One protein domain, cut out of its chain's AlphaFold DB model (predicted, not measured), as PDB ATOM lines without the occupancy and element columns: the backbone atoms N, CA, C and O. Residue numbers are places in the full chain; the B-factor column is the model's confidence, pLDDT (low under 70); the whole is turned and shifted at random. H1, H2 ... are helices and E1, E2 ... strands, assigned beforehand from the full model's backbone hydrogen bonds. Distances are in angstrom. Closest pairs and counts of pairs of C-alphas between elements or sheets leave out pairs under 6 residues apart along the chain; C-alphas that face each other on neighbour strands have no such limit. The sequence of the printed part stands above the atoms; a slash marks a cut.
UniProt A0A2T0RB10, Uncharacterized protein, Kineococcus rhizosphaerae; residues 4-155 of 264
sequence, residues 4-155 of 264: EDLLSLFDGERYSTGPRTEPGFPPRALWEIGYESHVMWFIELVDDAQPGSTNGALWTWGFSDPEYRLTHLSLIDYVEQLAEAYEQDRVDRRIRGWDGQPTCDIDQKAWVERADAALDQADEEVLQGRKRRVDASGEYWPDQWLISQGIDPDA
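AT A GLANCE: This is residues 4 to 155 of the 264 residues of an uncharacterized protein of Kineococcus rhizosphaerae (UniProt A0A2T0RB10). A strongly twisted sheet of five antiparallel strands, E1, E2, E3, E4 and E7, makes the core near the middle of the model, and two helices, H2 and H3, bridge from it to a small two-strand hairpin, E5 and E6, at one end of the longest axis, with H5 and the last residues to 155 toward the other end. H2 leads away from the sheet to the hairpin, and H3 comes back from it, crossing H2 steeply; the chain's earlier part, with the short H1, makes a loose loop of which residues 13 to 22 stick out. The printed part has 152 residues with five named helices and seven named strands, in the order H1 E1 E2 E3 E4 H2 E5 E6 H3 H4 E7 H5, and the class is mixed, helices and strands. The large sheet has the order E1, E2, E3, E4, E7, and both sheets are antiparallel throughout. The whole is compact, with a radius of gyration of the C-alphas of 16.8 A and spans of 53 by 37 by 31 A.

HOW THE PARTS SIT: In the large sheet, E1 (residues 30 to 36), E2 (39 to 44), E3 (58 to 62) and E4 (67 to 72) form a meander, each strand the antiparallel neighbour of the one before. E1 and E2 are a hairpin at 151 degrees between directions, with N 33 and O 41 2.9 A apart, within hydrogen-bond range. E2 and E3 are also a hairpin, with N 42 and O 59 at 2.8 A. The hairpin E3 and E4 has N 60 and O 69 at 2.8 A. E7 (residues 133 to 135) is an edge strand, antiparallel to E4, with N 68 and O 134 at 2.7 A. The pairing is staggered: E4 pairs with E7 over residues 67 to 69 and with E3 over residues 69 to 72. H2 (residues 75 to 87) is on this sheet with its residues 75 to 81, over E4 at a height over the sheet of 11.2 A. It runs across the strands, at 86 degrees to E4 on the local plane, which is only just supported, by 6 C-alphas of the sheet. H3 (residues 108 to 121) only grazes the sheet with its residues 112 to 119; its closest C-alphas to E4 are those of His 72 and Ala 115, 6.3 A apart. H2 and H3 touch, H2 with residues 81 to 85 alone, at a steep tilt of 48 degrees and running opposite ways; their closest C-alphas are those of Gln 81 and Trp 111, 7.9 A. E5 (residues 91 to 94) and E6 (103 to 106) are a hairpin, with N 92 and O 105 at 2.8 A, within hydrogen-bond range; the closest C-alphas of H2 and E5 are those of Ala 85 and Val 91, 6.4 A apart. H1 (residues 4 to 8), H4 (124 to 127) and H5 (143 to 148) are not on the large sheet and touch no helix. H3 and H4 are only just apart, with closest C-alphas 8.2 A apart. Every O i to N i+4 pair is within hydrogen-bond range in H1, H2, H3 and H5, while H4 is too short for one and has 0 of 1 O i to N i+3 pairs within range.

IN THESE COORDINATES: E1 runs 16.3 A from C-alpha 30 at (150.106, 160.759, 245.380), E2 measures 15.9 A, E3 13.8 A and E4 15.5 A. H2 measures 18.5 A, and H3, the longest helix, 20.0 A, ending at C-alpha 121 at (153.500, 181.462, 234.312). H1 begins at C-alpha 4 at (144.663, 150.668, 222.843), and H5 ends at C-alpha 148 at (144.470, 162.015, 252.612).

THE WHOLE: The two C-alphas farthest apart are those of Ile 95 and Asp 154, at 53.3 A. The printed part has no cut. The links H1 to E1, of 21 residues, and E2 to E3, of 13, are long. The mean pLDDT of the printed part is 78.9, and it is under 70 at residues 4 to 25, 48 to 54 and 95 to 98.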
ATOM      1  N   GLU A   4     144.311 151.899 222.121       35.97
ATOM      2  CA  GLU A   4     144.663 150.668 222.843       35.97
ATOM      3  C   GLU A   4     146.182 150.507 223.063       35.97
ATOM      4  O   GLU A   4     146.597 149.944 224.078       35.97
ATOM      5  N   ASP A   5     147.029 151.085 222.201       38.47
ATOM      6  CA  ASP A   5     148.491 151.054 222.357       38.47
ATOM      7  C   ASP A   5     148.954 151.913 223.548       38.47
ATOM      8  O   ASP A   5     149.904 151.548 224.242       38.47
ATOM      9  N   LEU A   6     148.272 153.032 223.829       38.38
ATOM     10  CA  LEU A   6     148.600 153.909 224.962       38.38
ATOM     11  C   LEU A   6     148.288 153.259 226.314       38.38
ATOM     12  O   LEU A   6     149.012 153.491 227.277       38.38
ATOM     13  N   LEU A   7     147.253 152.418 226.385       38.28
ATOM     14  CA  LEU A   7     146.891 151.692 227.607       38.28
ATOM     15  C   LEU A   7     147.851 150.527 227.902       38.28
ATOM     16  O   LEU A   7     148.077 150.205 229.066       38.28
ATOM     17  N   SER A   8     148.477 149.948 226.872       39.00
ATOM     18  CA  SER A   8     149.453 148.856 227.020       39.00
ATOM     19  C   SER A   8     150.770 149.276 227.691       39.00
ATOM     20  O   SER A   8     151.471 148.437 228.256       39.00
ATOM     21  N   LEU A   9     151.092 150.577 227.693       41.06
ATOM     22  CA  LEU A   9     152.244 151.128 228.419       41.06
ATOM     23  C   LEU A   9     152.041 151.124 229.945       41.06
ATOM     24  O   LEU A   9     153.015 151.257 230.684       41.06
ATOM     25  N   PHE A  10     150.803 150.939 230.413       43.12
ATOM     26  CA  PHE A  10     150.423 150.962 231.828       43.12
ATOM     27  C   PHE A  10     149.980 149.592 232.362       43.12
ATOM     28  O   PHE A  10     149.363 149.531 233.426       43.12
ATOM     29  N   ASP A  11     150.272 148.493 231.654       37.56
ATOM     30  CA  ASP A  11     149.865 147.147 232.077       37.56
ATOM     31  C   ASP A  11     150.655 146.704 233.330       37.56
ATOM     32  O   ASP A  11     151.767 146.165 233.287       37.56
ATOM     33  N   GLY A  12     150.086 147.056 234.484       40.12
ATOM     34  CA  GLY A  12     150.685 147.097 235.817       40.12
ATOM     35  C   GLY A  12     150.848 145.753 236.529       40.12
ATOM     36  O   GLY A  12     150.907 145.720 237.756       40.12
ATOM     37  N   GLU A  13     150.968 144.632 235.818       33.72
ATOM     38  CA  GLU A  13     151.055 143.310 236.463       33.72
ATOM     39  C   GLU A  13     152.425 142.986 237.102       33.72
ATOM     40  O   GLU A  13     152.610 141.902 237.661       33.72
ATOM     41  N   ARG A  14     153.407 143.902 237.081       38.28
ATOM     42  CA  ARG A  14     154.754 143.648 237.646       38.28
ATOM     43  C   ARG A  14     155.119 144.410 238.918       38.28
ATOM     44  O   ARG A  14     156.168 144.116 239.493       38.28
ATOM     45  N   TYR A  15     154.259 145.290 239.426       38.97
ATOM     46  CA  TYR A  15     154.565 146.080 240.620       38.97
ATOM     47  C   TYR A  15     153.546 145.812 241.738       38.97
ATOM     48  O   TYR A  15     152.471 146.386 241.791       38.97
ATOM     49  N   SER A  16     153.902 144.861 242.610       34.94
ATOM     50  CA  SER A  16     153.486 144.720 244.019       34.94
ATOM     51  C   SER A  16     152.235 145.514 244.457       34.94
ATOM     52  O   SER A  16     152.353 146.630 244.948       34.94
ATOM     53  N   THR A  17     151.056 144.887 244.430       33.97
ATOM     54  CA  THR A  17     149.757 145.429 244.897       33.97
ATOM     55  C   THR A  17     149.592 145.494 246.427       33.97
ATOM     56  O   THR A  17     148.485 145.388 246.954       33.97
ATOM     57  N   GLY A  18     150.682 145.656 247.176       33.16
ATOM     58  CA  GLY A  18     150.649 145.759 248.635       33.16
ATOM     59  C   GLY A  18     151.479 146.942 249.127       33.16
ATOM     60  O   GLY A  18     152.568 147.152 248.585       33.16
ATOM     61  N   PRO A  19     151.015 147.690 250.148       33.59
ATOM     62  CA  PRO A  19     151.803 148.754 250.749       33.59
ATOM     63  C   PRO A  19     153.058 148.133 251.366       33.59
ATOM     64  O   PRO A  19     153.006 147.455 252.392       33.59
ATOM     65  N   ARG A  20     154.197 148.324 250.700       36.06
ATOM     66  CA  ARG A  20     155.505 148.214 251.347       36.06
ATOM     67  C   ARG A  20     155.617 149.392 252.327       36.06
ATOM     68  O   ARG A  20     154.824 150.320 252.251       36.06
ATOM     69  N   THR A  21     156.512 149.338 253.303       41.75
ATOM     70  CA  THR A  21     156.537 150.328 254.397       41.75
ATOM     71  C   THR A  21     157.961 150.604 254.890       41.75
ATOM     72  O   THR A  21     158.276 150.539 256.068       41.75
ATOM     73  N   GLU A  22     158.863 150.882 253.960       41.44
ATOM     74  CA  GLU A  22     160.157 151.531 254.213       41.44
ATOM     75  C   GLU A  22     160.010 153.071 254.348       41.44
ATOM     76  O   GLU A  22     159.020 153.629 253.887       41.44
ATOM     77  N   PRO A  23     160.950 153.805 254.972       38.34
ATOM     78  CA  PRO A  23     160.882 155.269 255.023       38.34
ATOM     79  C   PRO A  23     160.872 155.874 253.606       38.34
ATOM     80  O   PRO A  23     161.779 155.601 252.824       38.34
ATOM     81  N   GLY A  24     159.861 156.697 253.293       53.22
ATOM     82  CA  GLY A  24     159.693 157.338 251.977       53.22
ATOM     83  C   GLY A  24     158.413 156.978 251.206       53.22
ATOM     84  O   GLY A  24     158.399 157.121 249.986       53.22
ATOM     85  N   PHE A  25     157.345 156.502 251.865       69.50
ATOM     86  CA  PHE A  25     156.081 156.266 251.153       69.50
ATOM     87  C   PHE A  25     155.480 157.573 250.647       69.50
ATOM     88  O   PHE A  25     155.372 158.521 251.432       69.50
ATOM     89  N   PRO A  26     155.039 157.609 249.376       84.12
ATOM     90  CA  PRO A  26     154.249 158.719 248.883       84.12
ATOM     91  C   PRO A  26     153.025 158.934 249.786       84.12
ATOM     92  O   PRO A  26     152.451 157.962 250.300       84.12
ATOM     93  N   PRO A  27     152.606 160.192 250.002       87.31
ATOM     94  CA  PRO A  27     151.302 160.469 250.579       87.31
ATOM     95  C   PRO A  27     150.222 159.692 249.820       87.31
ATOM     96  O   PRO A  27     150.348 159.506 248.616       87.31
ATOM     97  N   ARG A  28     149.129 159.282 250.476       87.62
ATOM     98  CA  ARG A  28     147.993 158.628 249.795       87.62
ATOM     99  C   ARG A  28     147.391 159.491 248.688       87.62
ATOM    100  O   ARG A  28     146.841 158.947 247.739       87.62
ATOM    101  N   ALA A  29     147.531 160.809 248.809       90.25
ATOM    102  CA  ALA A  29     147.203 161.755 247.756       90.25
ATOM    103  C   ALA A  29     148.067 161.592 246.496       90.25
ATOM    104  O   ALA A  29     147.656 162.057 245.450       90.25
ATOM    105  N   LEU A  30     149.244 160.970 246.543       92.62
ATOM    106  CA  LEU A  30     150.106 160.759 245.380       92.62
ATOM    107  C   LEU A  30     149.999 159.311 244.897       92.62
ATOM    108  O   LEU A  30     150.587 158.394 245.471       92.62
ATOM    109  N   TRP A  31     149.259 159.113 243.811       92.88
ATOM    110  CA  TRP A  31     149.106 157.808 243.179       92.88
ATOM    111  C   TRP A  31     150.197 157.585 242.133       92.88
ATOM    112  O   TRP A  31     150.376 158.415 241.247       92.88
ATOM    113  N   GLU A  32     150.929 156.474 242.216       93.31
ATOM    114  CA  GLU A  32     152.003 156.152 241.270       93.31
ATOM    115  C   GLU A  32     151.432 155.833 239.879       93.31
ATOM    116  O   GLU A  32     150.564 154.974 239.730       93.31
ATOM    117  N   ILE A  33     151.925 156.537 238.859       94.12
ATOM    118  CA  ILE A  33     151.513 156.370 237.454       94.12
ATOM    119  C   ILE A  33     152.653 155.901 236.551       94.12
ATOM    120  O   ILE A  33     152.418 155.577 235.389       94.12
ATOM    121  N   GLY A  34     153.886 155.866 237.053       90.88
ATOM    122  CA  GLY A  34     155.025 155.433 236.260       90.88
ATOM    123  C   GLY A  34     156.347 155.467 237.009       90.88
ATOM    124  O   GLY A  34     156.486 156.079 238.067       90.88
ATOM    125  N   TYR A  35     157.336 154.819 236.407       88.81
ATOM    126  CA  TYR A  35     158.700 154.751 236.903       88.81
ATOM    127  C   TYR A  35     159.677 154.896 235.738       88.81
ATOM    128  O   TYR A  35     159.599 154.152 234.759       88.81
ATOM    129  N   GLU A  36     160.635 155.809 235.865       84.06
ATOM    130  CA  GLU A  36     161.680 156.040 234.874       84.06
ATOM    131  C   GLU A  36     163.021 156.279 235.573       84.06
ATOM    132  O   GLU A  36     163.185 157.237 236.315       84.06
ATOM    133  N   SER A  37     164.007 155.407 235.334       84.25
ATOM    134  CA  SER A  37     165.405 155.621 235.750       84.25
ATOM    135  C   SER A  37     165.592 156.097 237.207       84.25
ATOM    136  O   SER A  37     166.306 157.066 237.462       84.25
ATOM    137  N   HIS A  38     164.990 155.392 238.171       87.75
ATOM    138  CA  HIS A  38     165.011 155.719 239.608       87.75
ATOM    139  C   HIS A  38     164.191 156.947 240.023       87.75
ATOM    140  O   HIS A  38     164.327 157.408 241.157       87.75
ATOM    141  N   VAL A  39     163.315 157.428 239.143       90.69
ATOM    142  CA  VAL A  39     162.332 158.476 239.412       90.69
ATOM    143  C   VAL A  39     160.934 157.876 239.328       90.69
ATOM    144  O   VAL A  39     160.561 157.269 238.326       90.69
ATOM    145  N   MET A  40     160.164 158.036 240.397       93.44
ATOM    146  CA  MET A  40     158.748 157.685 240.444       93.44
ATOM    147  C   MET A  40     157.920 158.890 240.012       93.44
ATOM    148  O   MET A  40     158.227 160.022 240.391       93.44
ATOM    149  N   TRP A  41     156.884 158.634 239.222       94.75
ATOM    150  CA  TRP A  41     155.915 159.619 238.762       94.75
ATOM    151  C   TRP A  41     154.590 159.394 239.466       94.75
ATOM    152  O   TRP A  41     154.098 158.266 239.536       94.75
ATOM    153  N   PHE A  42     153.991 160.479 239.937       95.62
ATOM    154  CA  PHE A  42     152.722 160.450 240.639       95.62
ATOM    155  C   PHE A  42     151.729 161.422 240.043       95.62
ATOM    156  O   PHE A  42     152.105 162.486 239.556       95.62
ATOM    157  N   ILE A  43     150.459 161.073 240.182       95.12
ATOM    158  CA  ILE A  43     149.336 161.982 240.021       95.12
ATOM    159  C   ILE A  43     148.749 162.302 241.396       95.12
ATOM    160  O   ILE A  43     148.528 161.406 242.213       95.12
ATOM    161  N   GLU A  44     148.518 163.584 241.665       93.25
ATOM    162  CA  GLU A  44     147.862 164.042 242.887       93.25
ATOM    163  C   GLU A  44     146.345 163.820 242.791       93.25
ATOM    164  O   GLU A  44     145.675 164.385 241.925       93.25
ATOM    165  N   LEU A  45     145.817 162.993 243.691       90.81
ATOM    166  CA  LEU A  45     144.414 162.655 243.892       90.81
ATOM    167  C   LEU A  45     143.989 163.127 245.291       90.81
ATOM    168  O   LEU A  45     144.183 162.452 246.302       90.81
ATOM    169  N   VAL A  46     143.420 164.319 245.343       83.62
ATOM    170  CA  VAL A  46     142.824 164.959 246.515       83.62
ATOM    171  C   VAL A  46     141.299 164.975 246.385       83.62
ATOM    172  O   VAL A  46     140.739 164.780 245.313       83.62
ATOM    173  N   ASP A  47     140.585 165.146 247.492       73.44
ATOM    174  CA  ASP A  47     139.122 165.198 247.449       73.44
ATOM    175  C   ASP A  47     138.654 166.510 246.782       73.44
ATOM    176  O   ASP A  47     139.028 167.605 247.220       73.44
ATOM    177  N   ASP A  48     137.828 166.406 245.733       67.62
ATOM    178  CA  ASP A  48     137.203 167.547 245.036       67.62
ATOM    179  C   ASP A  48     136.289 168.364 245.969       67.62
ATOM    180  O   ASP A  48     135.938 169.508 245.676       67.62
ATOM    181  N   ALA A  49     135.883 167.793 247.110       63.78
ATOM    182  CA  ALA A  49     135.099 168.498 248.117       63.78
ATOM    183  C   ALA A  49     135.888 169.607 248.839       63.78
ATOM    184  O   ALA A  49     135.279 170.424 249.535       63.78
ATOM    185  N   GLN A  50     137.219 169.656 248.698       60.53
ATOM    186  CA  GLN A  50     138.030 170.731 249.264       60.53
ATOM    187  C   GLN A  50     138.019 171.968 248.350       60.53
ATOM    188  O   GLN A  50     138.446 171.889 247.198       60.53
ATOM    189  N   PRO A  51     137.552 173.136 248.834       53.09
ATOM    190  CA  PRO A  51     137.556 174.358 248.040       53.09
ATOM    191  C   PRO A  51     138.972 174.713 247.583       53.09
ATOM    192  O   PRO A  51     139.861 174.892 248.413       53.09
ATOM    193  N   GLY A  52     139.167 174.841 246.271       55.25
ATOM    194  CA  GLY A  52     140.479 175.146 245.707       55.25
ATOM    195  C   GLY A  52     141.433 173.953 245.694       55.25
ATOM    196  O   GLY A  52     142.634 174.169 245.780       55.25
ATOM    197  N   SER A  53     140.930 172.717 245.605       61.69
ATOM    198  CA  SER A  53     141.733 171.570 245.184       61.69
ATOM    199  C   SER A  53     141.647 171.407 243.661       61.69
ATOM    200  O   SER A  53     140.588 171.563 243.053       61.69
ATOM    201  N   THR A  54     142.777 171.145 243.008       64.00
ATOM    202  CA  THR A  54     142.829 170.764 241.588       64.00
ATOM    203  C   THR A  54     143.441 169.383 241.506       64.00
ATOM    204  O   THR A  54     144.603 169.166 241.831       64.00
ATOM    205  N   ASN A  55     142.630 168.418 241.114       79.12
ATOM    206  CA  ASN A  55     143.108 167.068 240.917       79.12
ATOM    207  C   ASN A  55     143.984 166.953 239.676       79.12
ATOM    208  O   ASN A  55     143.805 167.668 238.692       79.12
ATOM    209  N   GLY A  56     144.913 166.005 239.715       89.50
ATOM    210  CA  GLY A  56     145.657 165.592 238.537       89.50
ATOM    211  C   GLY A  56     147.035 166.217 238.364       89.50
ATOM    212  O   GLY A  56     147.671 165.923 237.353       89.50
ATOM    213  N   ALA A  57     147.514 167.040 239.302       92.94
ATOM    214  CA  ALA A  57     148.875 167.576 239.259       92.94
ATOM    215  C   ALA A  57     149.912 166.445 239.257       92.94
ATOM    216  O   ALA A  57     149.756 165.457 239.980       92.94
ATOM    217  N   LEU A  58     150.968 166.580 238.454       95.50
ATOM    218  CA  LEU A  58     151.990 165.542 238.330       95.50
ATOM    219  C   LEU A  58     153.220 165.864 239.166       95.50
ATOM    220  O   LEU A  58     153.798 166.947 239.068       95.50
ATOM    221  N   TRP A  59     153.650 164.880 239.945       95.88
ATOM    222  CA  TRP A  59     154.798 164.974 240.833       95.88
ATOM    223  C   TRP A  59     155.837 163.920 240.478       95.88
ATOM    224  O   TRP A  59     155.510 162.833 240.011       95.88
ATOM    225  N   THR A  60     157.101 164.225 240.744       95.31
ATOM    226  CA  THR A  60     158.205 163.271 240.626       95.31
ATOM    227  C   THR A  60     158.974 163.164 241.931       95.31
ATOM    228  O   THR A  60     159.072 164.138 242.680       95.31
ATOM    229  N   TRP A  61     159.530 161.987 242.204       94.31
ATOM    230  CA  TRP A  61     160.446 161.759 243.322       94.31
ATOM    231  C   TRP A  61     161.522 160.754 242.923       94.31
ATOM    232  O   TRP A  61     161.212 159.646 242.483       94.31
ATOM    233  N   GLY A  62     162.785 161.145 243.062       90.62
ATOM    234  CA  GLY A  62     163.926 160.263 242.849       90.62
ATOM    235  C   GLY A  62     164.390 159.609 244.149       90.62
ATOM    236  O   GLY A  62     164.374 160.243 245.197       90.62
ATOM    237  N   PHE A  63     164.921 158.384 244.086       81.44
ATOM    238  CA  PHE A  63     165.508 157.713 245.265       81.44
ATOM    239  C   PHE A  63     166.649 158.504 245.934       81.44
ATOM    240  O   PHE A  63     166.947 158.295 247.110       81.44
ATOM    241  N   SER A  64     167.321 159.380 245.184       82.88
ATOM    242  CA  SER A  64     168.365 160.275 245.696       82.88
ATOM    243  C   SER A  64     167.860 161.678 246.035       82.88
ATOM    244  O   SER A  64     168.651 162.501 246.495       82.88
ATOM    245  N   ASP A  65     166.587 161.972 245.768       84.50
ATOM    246  CA  ASP A  65     165.998 163.284 245.989       84.50
ATOM    247  C   ASP A  65     165.281 163.340 247.347       84.50
ATOM    248  O   ASP A  65     164.447 162.488 247.656       84.50
ATOM    249  N   PRO A  66     165.557 164.366 248.169       84.38
ATOM    250  CA  PRO A  66     164.852 164.556 249.431       84.38
ATOM    251  C   PRO A  66     163.459 165.177 249.250       84.38
ATOM    252  O   PRO A  66     162.765 165.370 250.237       84.38
ATOM    253  N   GLU A  67     163.044 165.518 248.026       92.06
ATOM    254  CA  GLU A  67     161.835 166.304 247.752       92.06
ATOM    255  C   GLU A  67     161.007 165.694 246.613       92.06
ATOM    256  O   GLU A  67     161.553 165.295 245.581       92.06
ATOM    257  N   TYR A  68     159.683 165.709 246.765       93.75
ATOM    258  CA  TYR A  68     158.728 165.639 245.665       93.75
ATOM    259  C   TYR A  68     158.784 166.936 244.858       93.75
ATOM    260  O   TYR A  68     158.770 168.031 245.429       93.75
ATOM    261  N   ARG A  69     158.810 166.828 243.530       95.06
ATOM    262  CA  ARG A  69     158.851 167.970 242.611       95.06
ATOM    263  C   ARG A  69     157.620 167.985 241.721       95.06
ATOM    264  O   ARG A  69     157.377 167.013 241.013       95.06
ATOM    265  N   LEU A  70     156.880 169.088 241.742       94.94
ATOM    266  CA  LEU A  70     155.779 169.344 240.820       94.94
ATOM    267  C   LEU A  70     156.362 169.533 239.416       94.94
ATOM    268  O   LEU A  70     157.216 170.399 239.230       94.94
ATOM    269  N   THR A  71     155.925 168.726 238.453       95.50
ATOM    270  CA  THR A  71     156.395 168.800 237.063       95.50
ATOM    271  C   THR A  71     155.342 169.374 236.128       95.50
ATOM    272  O   THR A  71     155.697 170.115 235.222       95.50
ATOM    273  N   HIS A  72     154.059 169.079 236.353       94.56
ATOM    274  CA  HIS A  72     152.954 169.573 235.524       94.56
ATOM    275  C   HIS A  72     151.751 169.908 236.411       94.56
ATOM    276  O   HIS A  72     151.527 169.238 237.422       94.56
ATOM    277  N   LEU A  73     150.964 170.925 236.044       91.88
ATOM    278  CA  LEU A  73     149.790 171.342 236.831       91.88
ATOM    279  C   LEU A  73     148.642 170.341 236.704       91.88
ATOM    280  O   LEU A  73     147.799 170.255 237.593       91.88
ATOM    281  N   SER A  74     148.627 169.565 235.619       90.81
ATOM    282  CA  SER A  74     147.650 168.514 235.387       90.81
ATOM    283  C   SER A  74     148.207 167.399 234.491       90.81
ATOM    284  O   SER A  74     149.209 167.573 233.793       90.81
ATOM    285  N   LEU A  75     147.522 166.254 234.457       90.75
ATOM    286  CA  LEU A  75     147.769 165.210 233.460       90.75
ATOM    287  C   LEU A  75     147.461 165.700 232.035       90.75
ATOM    288  O   LEU A  75     148.092 165.241 231.086       90.75
ATOM    289  N   ILE A  76     146.515 166.634 231.879       91.25
ATOM    290  CA  ILE A  76     146.181 167.227 230.578       91.25
ATOM    291  C   ILE A  76     147.385 168.015 230.060       91.25
ATOM    292  O   ILE A  76     147.818 167.752 228.945       91.25
ATOM    293  N   ASP A  77     147.989 168.867 230.889       91.62
ATOM    294  CA  ASP A  77     149.177 169.657 230.534       91.62
ATOM    295  C   ASP A  77     150.328 168.758 230.066       91.62
ATOM    296  O   ASP A  77     151.002 169.052 229.082       91.62
ATOM    297  N   TYR A  78     150.536 167.630 230.752       93.69
ATOM    298  CA  TYR A  78     151.533 166.634 230.363       93.69
ATOM    299  C   TYR A  78     151.239 166.022 228.988       93.69
ATOM    300  O   TYR A  78     152.136 165.912 228.148       93.69
ATOM    301  N   VAL A  79     149.985 165.635 228.733       93.62
ATOM    302  CA  VAL A  79     149.573 165.060 227.444       93.62
ATOM    303  C   VAL A  79     149.658 166.097 226.322       93.62
ATOM    304  O   VAL A  79     150.112 165.768 225.227       93.62
ATOM    305  N   GLU A  80     149.271 167.346 226.580       94.00
ATOM    306  CA  GLU A  80     149.396 168.453 225.629       94.00
ATOM    307  C   GLU A  80     150.864 168.731 225.300       94.00
ATOM    308  O   GLU A  80     151.222 168.808 224.127       94.00
ATOM    309  N   GLN A  81     151.743 168.773 226.303       94.44
ATOM    310  CA  GLN A  81     153.180 168.935 226.089       94.44
ATOM    311  C   GLN A  81     153.787 167.764 225.295       94.44
ATOM    312  O   GLN A  81     154.650 167.969 224.435       94.44
ATOM    313  N   LEU A  82     153.325 166.534 225.539       92.25
ATOM    314  CA  LEU A  82     153.719 165.367 224.751       92.25
ATOM    315  C   LEU A  82     153.271 165.495 223.292       92.25
ATOM    316  O   LEU A  82     154.064 165.237 222.383       92.25
ATOM    317  N   ALA A  83     152.031 165.927 223.056       93.06
ATOM    318  CA  ALA A  83     151.516 166.178 221.715       93.06
ATOM    319  C   ALA A  83     152.314 167.285 221.001       93.06
ATOM    320  O   ALA A  83     152.764 167.067 219.875       93.06
ATOM    321  N   GLU A  84     152.592 168.407 221.675       92.94
ATOM    322  CA  GLU A  84     153.443 169.493 221.165       92.94
ATOM    323  C   GLU A  84     154.830 168.967 220.749       92.94
ATOM    324  O   GLU A  84     155.332 169.302 219.672       92.94
ATOM    325  N   ALA A  85     155.455 168.118 221.573       90.81
ATOM    326  CA  ALA A  85     156.760 167.535 221.271       90.81
ATOM    327  C   ALA A  85     156.723 166.641 220.018       90.81
ATOM    328  O   ALA A  85     157.644 166.695 219.197       90.81
ATOM    329  N   TYR A  86     155.657 165.855 219.836       88.69
ATOM    330  CA  TYR A  86     155.457 165.050 218.628       88.69
ATOM    331  C   TYR A  86     155.237 165.906 217.378       88.69
ATOM    332  O   TYR A  86     155.832 165.623 216.339       88.69
ATOM    333  N   GLU A  87     154.409 166.948 217.462       92.12
ATOM    334  CA  GLU A  87     154.121 167.846 216.336       92.12
ATOM    335  C   GLU A  87     155.358 168.627 215.877       92.12
ATOM    336  O   GLU A  87     155.497 168.948 214.696       92.12
ATOM    337  N   GLN A  88     156.284 168.896 216.799       90.00
ATOM    338  CA  GLN A  88     157.526 169.625 216.542       90.00
ATOM    339  C   GLN A  88     158.705 168.718 216.147       90.00
ATOM    340  O   GLN A  88     159.832 169.206 216.070       90.00
ATOM    341  N   ASP A  89     158.462 167.423 215.910       86.75
ATOM    342  CA  ASP A  89     159.485 166.411 215.588       86.75
ATOM    343  C   ASP A  89     160.622 166.353 216.635       86.75
ATOM    344  O   ASP A  89     161.791 166.136 216.322       86.75
ATOM    345  N   ARG A  90     160.277 166.575 217.914       85.50
ATOM    346  CA  ARG A  90     161.203 166.547 219.067       85.50
ATOM    347  C   ARG A  90     161.261 165.191 219.772       85.50
ATOM    348  O   ARG A  90     161.812 165.087 220.868       85.50
ATOM    349  N   VAL A  91     160.675 164.167 219.158       84.56
ATOM    350  CA  VAL A  91     160.684 162.791 219.657       84.56
ATOM    351  C   VAL A  91     161.538 161.947 218.719       84.56
ATOM    352  O   VAL A  91     161.104 161.591 217.622       84.56
ATOM    353  N   ASP A  92     162.751 161.613 219.153       81.81
ATOM    354  CA  ASP A  92     163.648 160.724 218.420       81.81
ATOM    355  C   ASP A  92     163.194 159.272 218.620       81.81
ATOM    356  O   ASP A  92     163.261 158.697 219.711       81.81
ATOM    357  N   ARG A  93     162.683 158.669 217.547       78.12
ATOM    358  CA  ARG A  93     162.230 157.277 217.542       78.12
ATOM    359  C   ARG A  93     163.414 156.379 217.216       78.12
ATOM    360  O   ARG A  93     163.749 156.180 216.045       78.12
ATOM    361  N   ARG A  94     164.031 155.785 218.238       74.38
ATOM    362  CA  ARG A  94     165.166 154.871 218.067       74.38
ATOM    363  C   ARG A  94     164.745 153.429 218.290       74.38
ATOM    364  O   ARG A  94     164.238 153.054 219.335       74.38
ATOM    365  N   ILE A  95     165.055 152.558 217.335       55.66
ATOM    366  CA  ILE A  95     164.941 151.102 217.517       55.66
ATOM    367  C   ILE A  95     166.250 150.578 218.118       55.66
ATOM    368  O   ILE A  95     166.930 149.785 217.475       55.66
ATOM    369  N   ARG A  96     166.689 151.092 219.276       59.62
ATOM    370  CA  ARG A  96     167.846 150.547 220.020       59.62
ATOM    371  C   ARG A  96     167.746 150.837 221.520       59.62
ATOM    372  O   ARG A  96     168.676 151.395 222.100       59.62
ATOM    373  N   GLY A  97     166.660 150.401 222.155       65.00
ATOM    374  CA  GLY A  97     166.715 150.103 223.584       65.00
ATOM    375  C   GLY A  97     167.817 149.079 223.883       65.00
ATOM    376  O   GLY A  97     168.247 148.324 223.004       65.00
ATOM    377  N   TRP A  98     168.294 149.045 225.126       67.12
ATOM    378  CA  TRP A  98     169.304 148.084 225.597       67.12
ATOM    379  C   TRP A  98     168.862 146.614 225.448       67.12
ATOM    380  O   TRP A  98     169.698 145.715 225.395       67.12
ATOM    381  N   ASP A  99     167.558 146.383 225.325       79.50
ATOM    382  CA  ASP A  99     166.878 145.106 225.109       79.50
ATOM    383  C   ASP A  99     166.391 144.906 223.656       79.50
ATOM    384  O   ASP A  99     165.711 143.926 223.351       79.50
ATOM    385  N   GLY A 100     166.740 145.820 222.744       77.12
ATOM    386  CA  GLY A 100     166.292 145.802 221.353       77.12
ATOM    387  C   GLY A 100     164.845 146.260 221.143       77.12
ATOM    388  O   GLY A 100     164.374 146.208 220.005       77.12
ATOM    389  N   GLN A 101     164.152 146.723 222.189       76.25
ATOM    390  CA  GLN A 101     162.819 147.302 222.049       76.25
ATOM    391  C   GLN A 101     162.893 148.711 221.436       76.25
ATOM    392  O   GLN A 101     163.912 149.405 221.573       76.25
ATOM    393  N   PRO A 102     161.838 149.153 220.725       74.00
ATOM    394  CA  PRO A 102     161.701 150.543 220.319       74.00
ATOM    395  C   PRO A 102     161.700 151.451 221.551       74.00
ATOM    396  O   PRO A 102     160.905 151.254 222.466       74.00
ATOM    397  N   THR A 103     162.566 152.459 221.560       77.00
ATOM    398  CA  THR A 103     162.562 153.532 222.554       77.00
ATOM    399  C   THR A 103     162.210 154.849 221.872       77.00
ATOM    400  O   THR A 103     162.538 155.084 220.704       77.00
ATOM    401  N   CYS A 104     161.499 155.706 222.595       79.06
ATOM    402  CA  CYS A 104     161.270 157.087 222.191       79.06
ATOM    403  C   CYS A 104     162.060 157.970 223.148       79.06
ATOM    404  O   CYS A 104     161.804 157.940 224.347       79.06
ATOM    405  N   ASP A 105     163.003 158.736 222.610       83.44
ATOM    406  CA  ASP A 105     163.735 159.734 223.375       83.44
ATOM    407  C   ASP A 105     163.111 161.100 223.080       83.44
ATOM    408  O   ASP A 105     163.032 161.531 221.930       83.44
ATOM    409  N   ILE A 106     162.655 161.790 224.118       87.19
ATOM    410  CA  ILE A 106     162.239 163.191 224.020       87.19
ATOM    411  C   ILE A 106     163.475 164.058 224.279       87.19
ATOM    412  O   ILE A 106     164.336 163.682 225.078       87.19
ATOM    413  N   ASP A 107     163.585 165.222 223.630       88.44
ATOM    414  CA  ASP A 107     164.556 166.245 224.044       88.44
ATOM    415  C   ASP A 107     164.271 166.677 225.495       88.44
ATOM    416  O   ASP A 107     163.478 167.581 225.756       88.44
ATOM    417  N   GLN A 108     164.929 166.003 226.442       86.94
ATOM    418  CA  GLN A 108     164.747 166.170 227.886       86.94
ATOM    419  C   GLN A 108     164.985 167.610 228.340       86.94
ATOM    420  O   GLN A 108     164.334 168.089 229.265       86.94
ATOM    421  N   LYS A 109     165.901 168.335 227.685       89.88
ATOM    422  CA  LYS A 109     166.179 169.724 228.045       89.88
ATOM    423  C   LYS A 109     165.001 170.613 227.658       89.88
ATOM    424  O   LYS A 109     164.485 171.329 228.509       89.88
ATOM    425  N   ALA A 110     164.571 170.544 226.398       89.00
ATOM    426  CA  ALA A 110     163.430 171.324 225.923       89.00
ATOM    427  C   ALA A 110     162.136 170.950 226.666       89.00
ATOM    428  O   ALA A 110     161.298 171.813 226.920       89.00
ATOM    429  N   TRP A 111     161.997 169.675 227.036       90.69
ATOM    430  CA  TRP A 111     160.898 169.161 227.845       90.69
ATOM    431  C   TRP A 111     160.839 169.819 229.228       90.69
ATOM    432  O   TRP A 111     159.827 170.417 229.587       90.69
ATOM    433  N   VAL A 112     161.935 169.766 229.991       91.50
ATOM    434  CA  VAL A 112     161.988 170.368 231.331       91.50
ATOM    435  C   VAL A 112     161.818 171.886 231.257       91.50
ATOM    436  O   VAL A 112     161.030 172.441 232.015       91.50
ATOM    437  N   GLU A 113     162.475 172.562 230.307       92.69
ATOM    438  CA  GLU A 113     162.356 174.020 230.140       92.69
ATOM    439  C   GLU A 113     160.914 174.460 229.833       92.69
ATOM    440  O   GLU A 113     160.462 175.488 230.339       92.69
ATOM    441  N   ARG A 114     160.170 173.687 229.030       92.75
ATOM    442  CA  ARG A 114     158.763 173.971 228.709       92.75
ATOM    443  C   ARG A 114     157.843 173.794 229.918       92.75
ATOM    444  O   ARG A 114     156.954 174.629 230.106       92.75
ATOM    445  N   ALA A 115     158.056 172.736 230.699       92.81
ATOM    446  CA  ALA A 115     157.286 172.444 231.904       92.81
ATOM    447  C   ALA A 115     157.541 173.501 232.993       92.81
ATOM    448  O   ALA A 115     156.600 174.104 233.510       92.81
ATOM    449  N   ASP A 116     158.812 173.823 233.260       93.75
ATOM    450  CA  ASP A 116     159.194 174.865 234.219       93.75
ATOM    451  C   ASP A 116     158.625 176.234 233.823       93.75
ATOM    452  O   ASP A 116     158.074 176.938 234.669       93.75
ATOM    453  N   ALA A 117     158.672 176.589 232.532       93.81
ATOM    454  CA  ALA A 117     158.091 177.837 232.042       93.81
ATOM    455  C   ALA A 117     156.566 177.903 232.241       93.81
ATOM    456  O   ALA A 117     156.040 178.978 232.529       93.81
ATOM    457  N   ALA A 118     155.850 176.779 232.109       91.50
ATOM    458  CA  ALA A 118     154.416 176.721 232.397       91.50
ATOM    459  C   ALA A 118     154.146 176.945 233.892       91.50
ATOM    460  O   ALA A 118     153.299 177.760 234.256       91.50
ATOM    461  N   LEU A 119     154.923 176.292 234.762       91.88
ATOM    462  CA  LEU A 119     154.838 176.478 236.212       91.88
ATOM    463  C   LEU A 119     155.223 177.902 236.650       91.88
ATOM    464  O   LEU A 119     154.720 178.380 237.667       91.88
ATOM    465  N   ASP A 120     156.132 178.572 235.934       92.25
ATOM    466  CA  ASP A 120     156.524 179.980 236.145       92.25
ATOM    467  C   ASP A 120     155.431 180.973 235.761       92.25
ATOM    468  O   ASP A 120     155.363 182.058 236.338       92.25
ATOM    469  N   GLN A 121     154.589 180.614 234.795       91.31
ATOM    470  CA  GLN A 121     153.500 181.462 234.312       91.31
ATOM    471  C   GLN A 121     152.177 181.215 235.038       91.31
ATOM    472  O   GLN A 121     151.301 182.076 234.983       91.31
ATOM    473  N   ALA A 122     152.032 180.066 235.704       88.25
ATOM    474  CA  ALA A 122     150.868 179.753 236.518       88.25
ATOM    475  C   ALA A 122     150.715 180.779 237.649       88.25
ATOM    476  O   ALA A 122     151.650 181.029 238.414       88.25
ATOM    477  N   ASP A 123     149.535 181.382 237.748       86.25
ATOM    478  CA  ASP A 123     149.221 182.288 238.844       86.25
ATOM    479  C   ASP A 123     148.926 181.521 240.148       86.25
ATOM    480  O   ASP A 123     148.872 180.289 240.201       86.25
ATOM    481  N   GLU A 124     148.767 182.270 241.238       82.88
ATOM    482  CA  GLU A 124     148.484 181.703 242.559       82.88
ATOM    483  C   GLU A 124     147.129 180.979 242.610       82.88
ATOM    484  O   GLU A 124     146.977 180.039 243.391       82.88
ATOM    485  N   GLU A 125     146.168 181.362 241.761       79.88
ATOM    486  CA  GLU A 125     144.855 180.715 241.666       79.88
ATOM    487  C   GLU A 125     144.965 179.324 241.035       79.88
ATOM    488  O   GLU A 125     144.332 178.389 241.521       79.88
ATOM    489  N   VAL A 126     145.806 179.159 240.014       79.00
ATOM    490  CA  VAL A 126     146.092 177.860 239.390       79.00
ATOM    491  C   VAL A 126     146.959 176.991 240.300       79.00
ATOM    492  O   VAL A 126     146.709 175.795 240.455       79.00
ATOM    493  N   LEU A 127     147.974 177.579 240.940       79.88
ATOM    494  CA  LEU A 127     148.848 176.842 241.854       79.88
ATOM    495  C   LEU A 127     148.139 176.456 243.153       79.88
ATOM    496  O   LEU A 127     148.514 175.449 243.752       79.88
ATOM    497  N   GLN A 128     147.135 177.221 243.588       74.25
ATOM    498  CA  GLN A 128     146.363 176.985 244.815       74.25
ATOM    499  C   GLN A 128     147.267 176.834 246.046       74.25
ATOM    500  O   GLN A 128     147.100 175.946 246.879       74.25
ATOM    501  N   GLY A 129     148.305 177.670 246.121       76.06
ATOM    502  CA  GLY A 129     149.295 177.619 247.199       76.06
ATOM    503  C   GLY A 129     150.235 176.406 247.164       76.06
ATOM    504  O   GLY A 129     151.036 176.239 248.089       76.06
ATOM    505  N   ARG A 130     150.198 175.565 246.116       82.69
ATOM    506  CA  ARG A 130     151.159 174.467 245.959       82.69
ATOM    507  C   ARG A 130     152.579 174.999 245.891       82.69
ATOM    508  O   ARG A 130     152.925 175.870 245.094       82.69
ATOM    509  N   LYS A 131     153.442 174.379 246.688       87.00
ATOM    510  CA  LYS A 131     154.886 174.525 246.551       87.00
ATOM    511  C   LYS A 131     155.346 173.649 245.395       87.00
ATOM    512  O   LYS A 131     154.922 172.508 245.287       87.00
ATOM    513  N   ARG A 132     156.290 174.128 244.586       91.62
ATOM    514  CA  ARG A 132     156.902 173.291 243.537       91.62
ATOM    515  C   ARG A 132     157.726 172.134 244.081       91.62
ATOM    516  O   ARG A 132     158.016 171.189 243.356       91.62
ATOM    517  N   ARG A 133     158.162 172.257 245.331       93.75
ATOM    518  CA  ARG A 133     158.966 171.266 246.027       93.75
ATOM    519  C   ARG A 133     158.388 171.036 247.404       93.75
ATOM    520  O   ARG A 133     158.093 171.997 248.120       93.75
ATOM    521  N   VAL A 134     158.219 169.772 247.746       91.44
ATOM    522  CA  VAL A 134     157.736 169.330 249.049       91.44
ATOM    523  C   VAL A 134     158.703 168.275 249.543       91.44
ATOM    524  O   VAL A 134     158.947 167.302 248.842       91.44
ATOM    525  N   ASP A 135     159.261 168.462 250.733       89.25
ATOM    526  CA  ASP A 135     160.156 167.476 251.335       89.25
ATOM    527  C   ASP A 135     159.450 166.113 251.466       89.25
ATOM    528  O   ASP A 135     158.246 166.030 251.733       89.25
ATOM    529  N   ALA A 136     160.196 165.033 251.252       84.88
ATOM    530  CA  ALA A 136     159.686 163.677 251.372       84.88
ATOM    531  C   ALA A 136     159.290 163.330 252.822       84.88
ATOM    532  O   ALA A 136     158.474 162.437 253.046       84.88
ATOM    533  N   SER A 137     159.819 164.062 253.805       80.94
ATOM    534  CA  SER A 137     159.428 163.999 255.208       80.94
ATOM    535  C   SER A 137     157.996 164.502 255.403       80.94
ATOM    536  O   SER A 137     157.656 165.648 255.092       80.94
ATOM    537  N   GLY A 138     157.156 163.651 256.002       78.94
ATOM    538  CA  GLY A 138     155.741 163.943 256.261       78.94
ATOM    539  C   GLY A 138     155.484 165.199 257.100       78.94
ATOM    540  O   GLY A 138     154.393 165.777 257.057       78.94
ATOM    541  N   GLU A 139     156.493 165.675 257.830       77.50
ATOM    542  CA  GLU A 139     156.412 166.907 258.614       77.50
ATOM    543  C   GLU A 139     156.173 168.161 257.758       77.50
ATOM    544  O   GLU A 139     155.540 169.101 258.234       77.50
ATOM    545  N   TYR A 140     156.607 168.157 256.492       84.31
ATOM    546  CA  TYR A 140     156.507 169.306 255.583       84.31
ATOM    547  C   TYR A 140     155.428 169.156 254.508       84.31
ATOM    548  O   TYR A 140     155.276 170.045 253.665       84.31
ATOM    549  N   TRP A 141     154.678 168.053 254.517       87.88
ATOM    550  CA  TRP A 141     153.620 167.813 253.538       87.88
ATOM    551  C   TRP A 141     152.530 168.902 253.584       87.88
ATOM    552  O   TRP A 141     152.178 169.378 254.664       87.88
ATOM    553  N   PRO A 142     151.961 169.312 252.447       88.31
ATOM    554  CA  PRO A 142     150.755 170.127 252.425       88.31
ATOM    555  C   PRO A 142     149.604 169.488 253.219       88.31
ATOM    556  O   PRO A 142     149.522 168.262 253.340       88.31
ATOM    557  N   ASP A 143     148.698 170.310 253.743       87.88
ATOM    558  CA  ASP A 143     147.598 169.852 254.602       87.88
ATOM    559  C   ASP A 143     146.692 168.845 253.886       87.88
ATOM    560  O   ASP A 143     146.289 167.845 254.475       87.88
ATOM    561  N   GLN A 144     146.446 169.026 252.588       85.81
ATOM    562  CA  GLN A 144     145.651 168.085 251.803       85.81
ATOM    563  C   GLN A 144     146.290 166.687 251.717       85.81
ATOM    564  O   GLN A 144     145.585 165.675 251.727       85.81
ATOM    565  N   TRP A 145     147.626 166.595 251.716       88.62
ATOM    566  CA  TRP A 145     148.328 165.307 251.758       88.62
ATOM    567  C   TRP A 145     148.190 164.648 253.126       88.62
ATOM    568  O   TRP A 145     148.003 163.433 253.199       88.62
ATOM    569  N   LEU A 146     148.212 165.431 254.205       85.81
ATOM    570  CA  LEU A 146     147.940 164.920 255.547       85.81
ATOM    571  C   LEU A 146     146.514 164.401 255.689       85.81
ATOM    572  O   LEU A 146     146.302 163.281 256.155       85.81
ATOM    573  N   ILE A 147     145.541 165.173 255.215       86.38
ATOM    574  CA  ILE A 147     144.128 164.805 255.277       86.38
ATOM    575  C   ILE A 147     143.882 163.498 254.510       86.38
ATOM    576  O   ILE A 147     143.165 162.630 255.008       86.38
ATOM    577  N   SER A 148     144.546 163.284 253.365       85.44
ATOM    578  CA  SER A 148     144.470 162.015 252.612       85.44
ATOM    579  C   SER A 148     144.952 160.787 253.404       85.44
ATOM    580  O   SER A 148     144.557 159.652 253.123       85.44
ATOM    581  N   GLN A 149     145.786 161.005 254.422       83.25
ATOM    582  CA  GLN A 149     146.274 159.979 255.344       83.25
ATOM    583  C   GLN A 149     145.392 159.831 256.593       83.25
ATOM    584  O   GLN A 149     145.680 158.994 257.445       83.25
ATOM    585  N   GLY A 150     144.319 160.619 256.713       84.62
ATOM    586  CA  GLY A 150     143.510 160.704 257.930       84.62
ATOM    587  C   GLY A 150     144.207 161.459 259.064       84.62
ATOM    588  O   GLY A 150     143.851 161.274 260.226       84.62
ATOM    589  N   ILE A 151     145.211 162.279 258.743       83.81
ATOM    590  CA  ILE A 151     145.969 163.074 259.708       83.81
ATOM    591  C   ILE A 151     145.358 164.472 259.762       83.81
ATOM    592  O   ILE A 151     145.252 165.149 258.741       83.81
ATOM    593  N   ASP A 152     144.990 164.906 260.962       85.88
ATOM    594  CA  ASP A 152     144.605 166.290 261.228       85.88
ATOM    595  C   ASP A 152     145.836 167.210 261.061       85.88
ATOM    596  O   ASP A 152     146.837 166.987 261.751       85.88
ATOM    597  N   PRO A 153     145.814 168.226 260.176       85.75
ATOM    598  CA  PRO A 153     146.915 169.180 260.037       85.75
ATOM    599  C   PRO A 153     147.328 169.847 261.356       85.75
ATOM    600  O   PRO A 153     148.524 170.048 261.601       85.75
ATOM    601  N   ASP A 154     146.367 170.092 262.251       85.88
ATOM    602  CA  ASP A 154     146.619 170.693 263.564       85.88
ATOM    603  C   ASP A 154     147.380 169.742 264.507       85.88
ATOM    604  O   ASP A 154     147.959 170.179 265.507       85.88
ATOM    605  N   ALA A 155     147.487 168.447 264.178       81.12
ATOM    606  CA  ALA A 155     148.292 167.486 264.935       81.12
ATOM    607  C   ALA A 155     149.795 167.825 264.937       81.12
ATOM    608  O   ALA A 155     150.530 167.328 265.795       81.12
TER     609      ALA A 155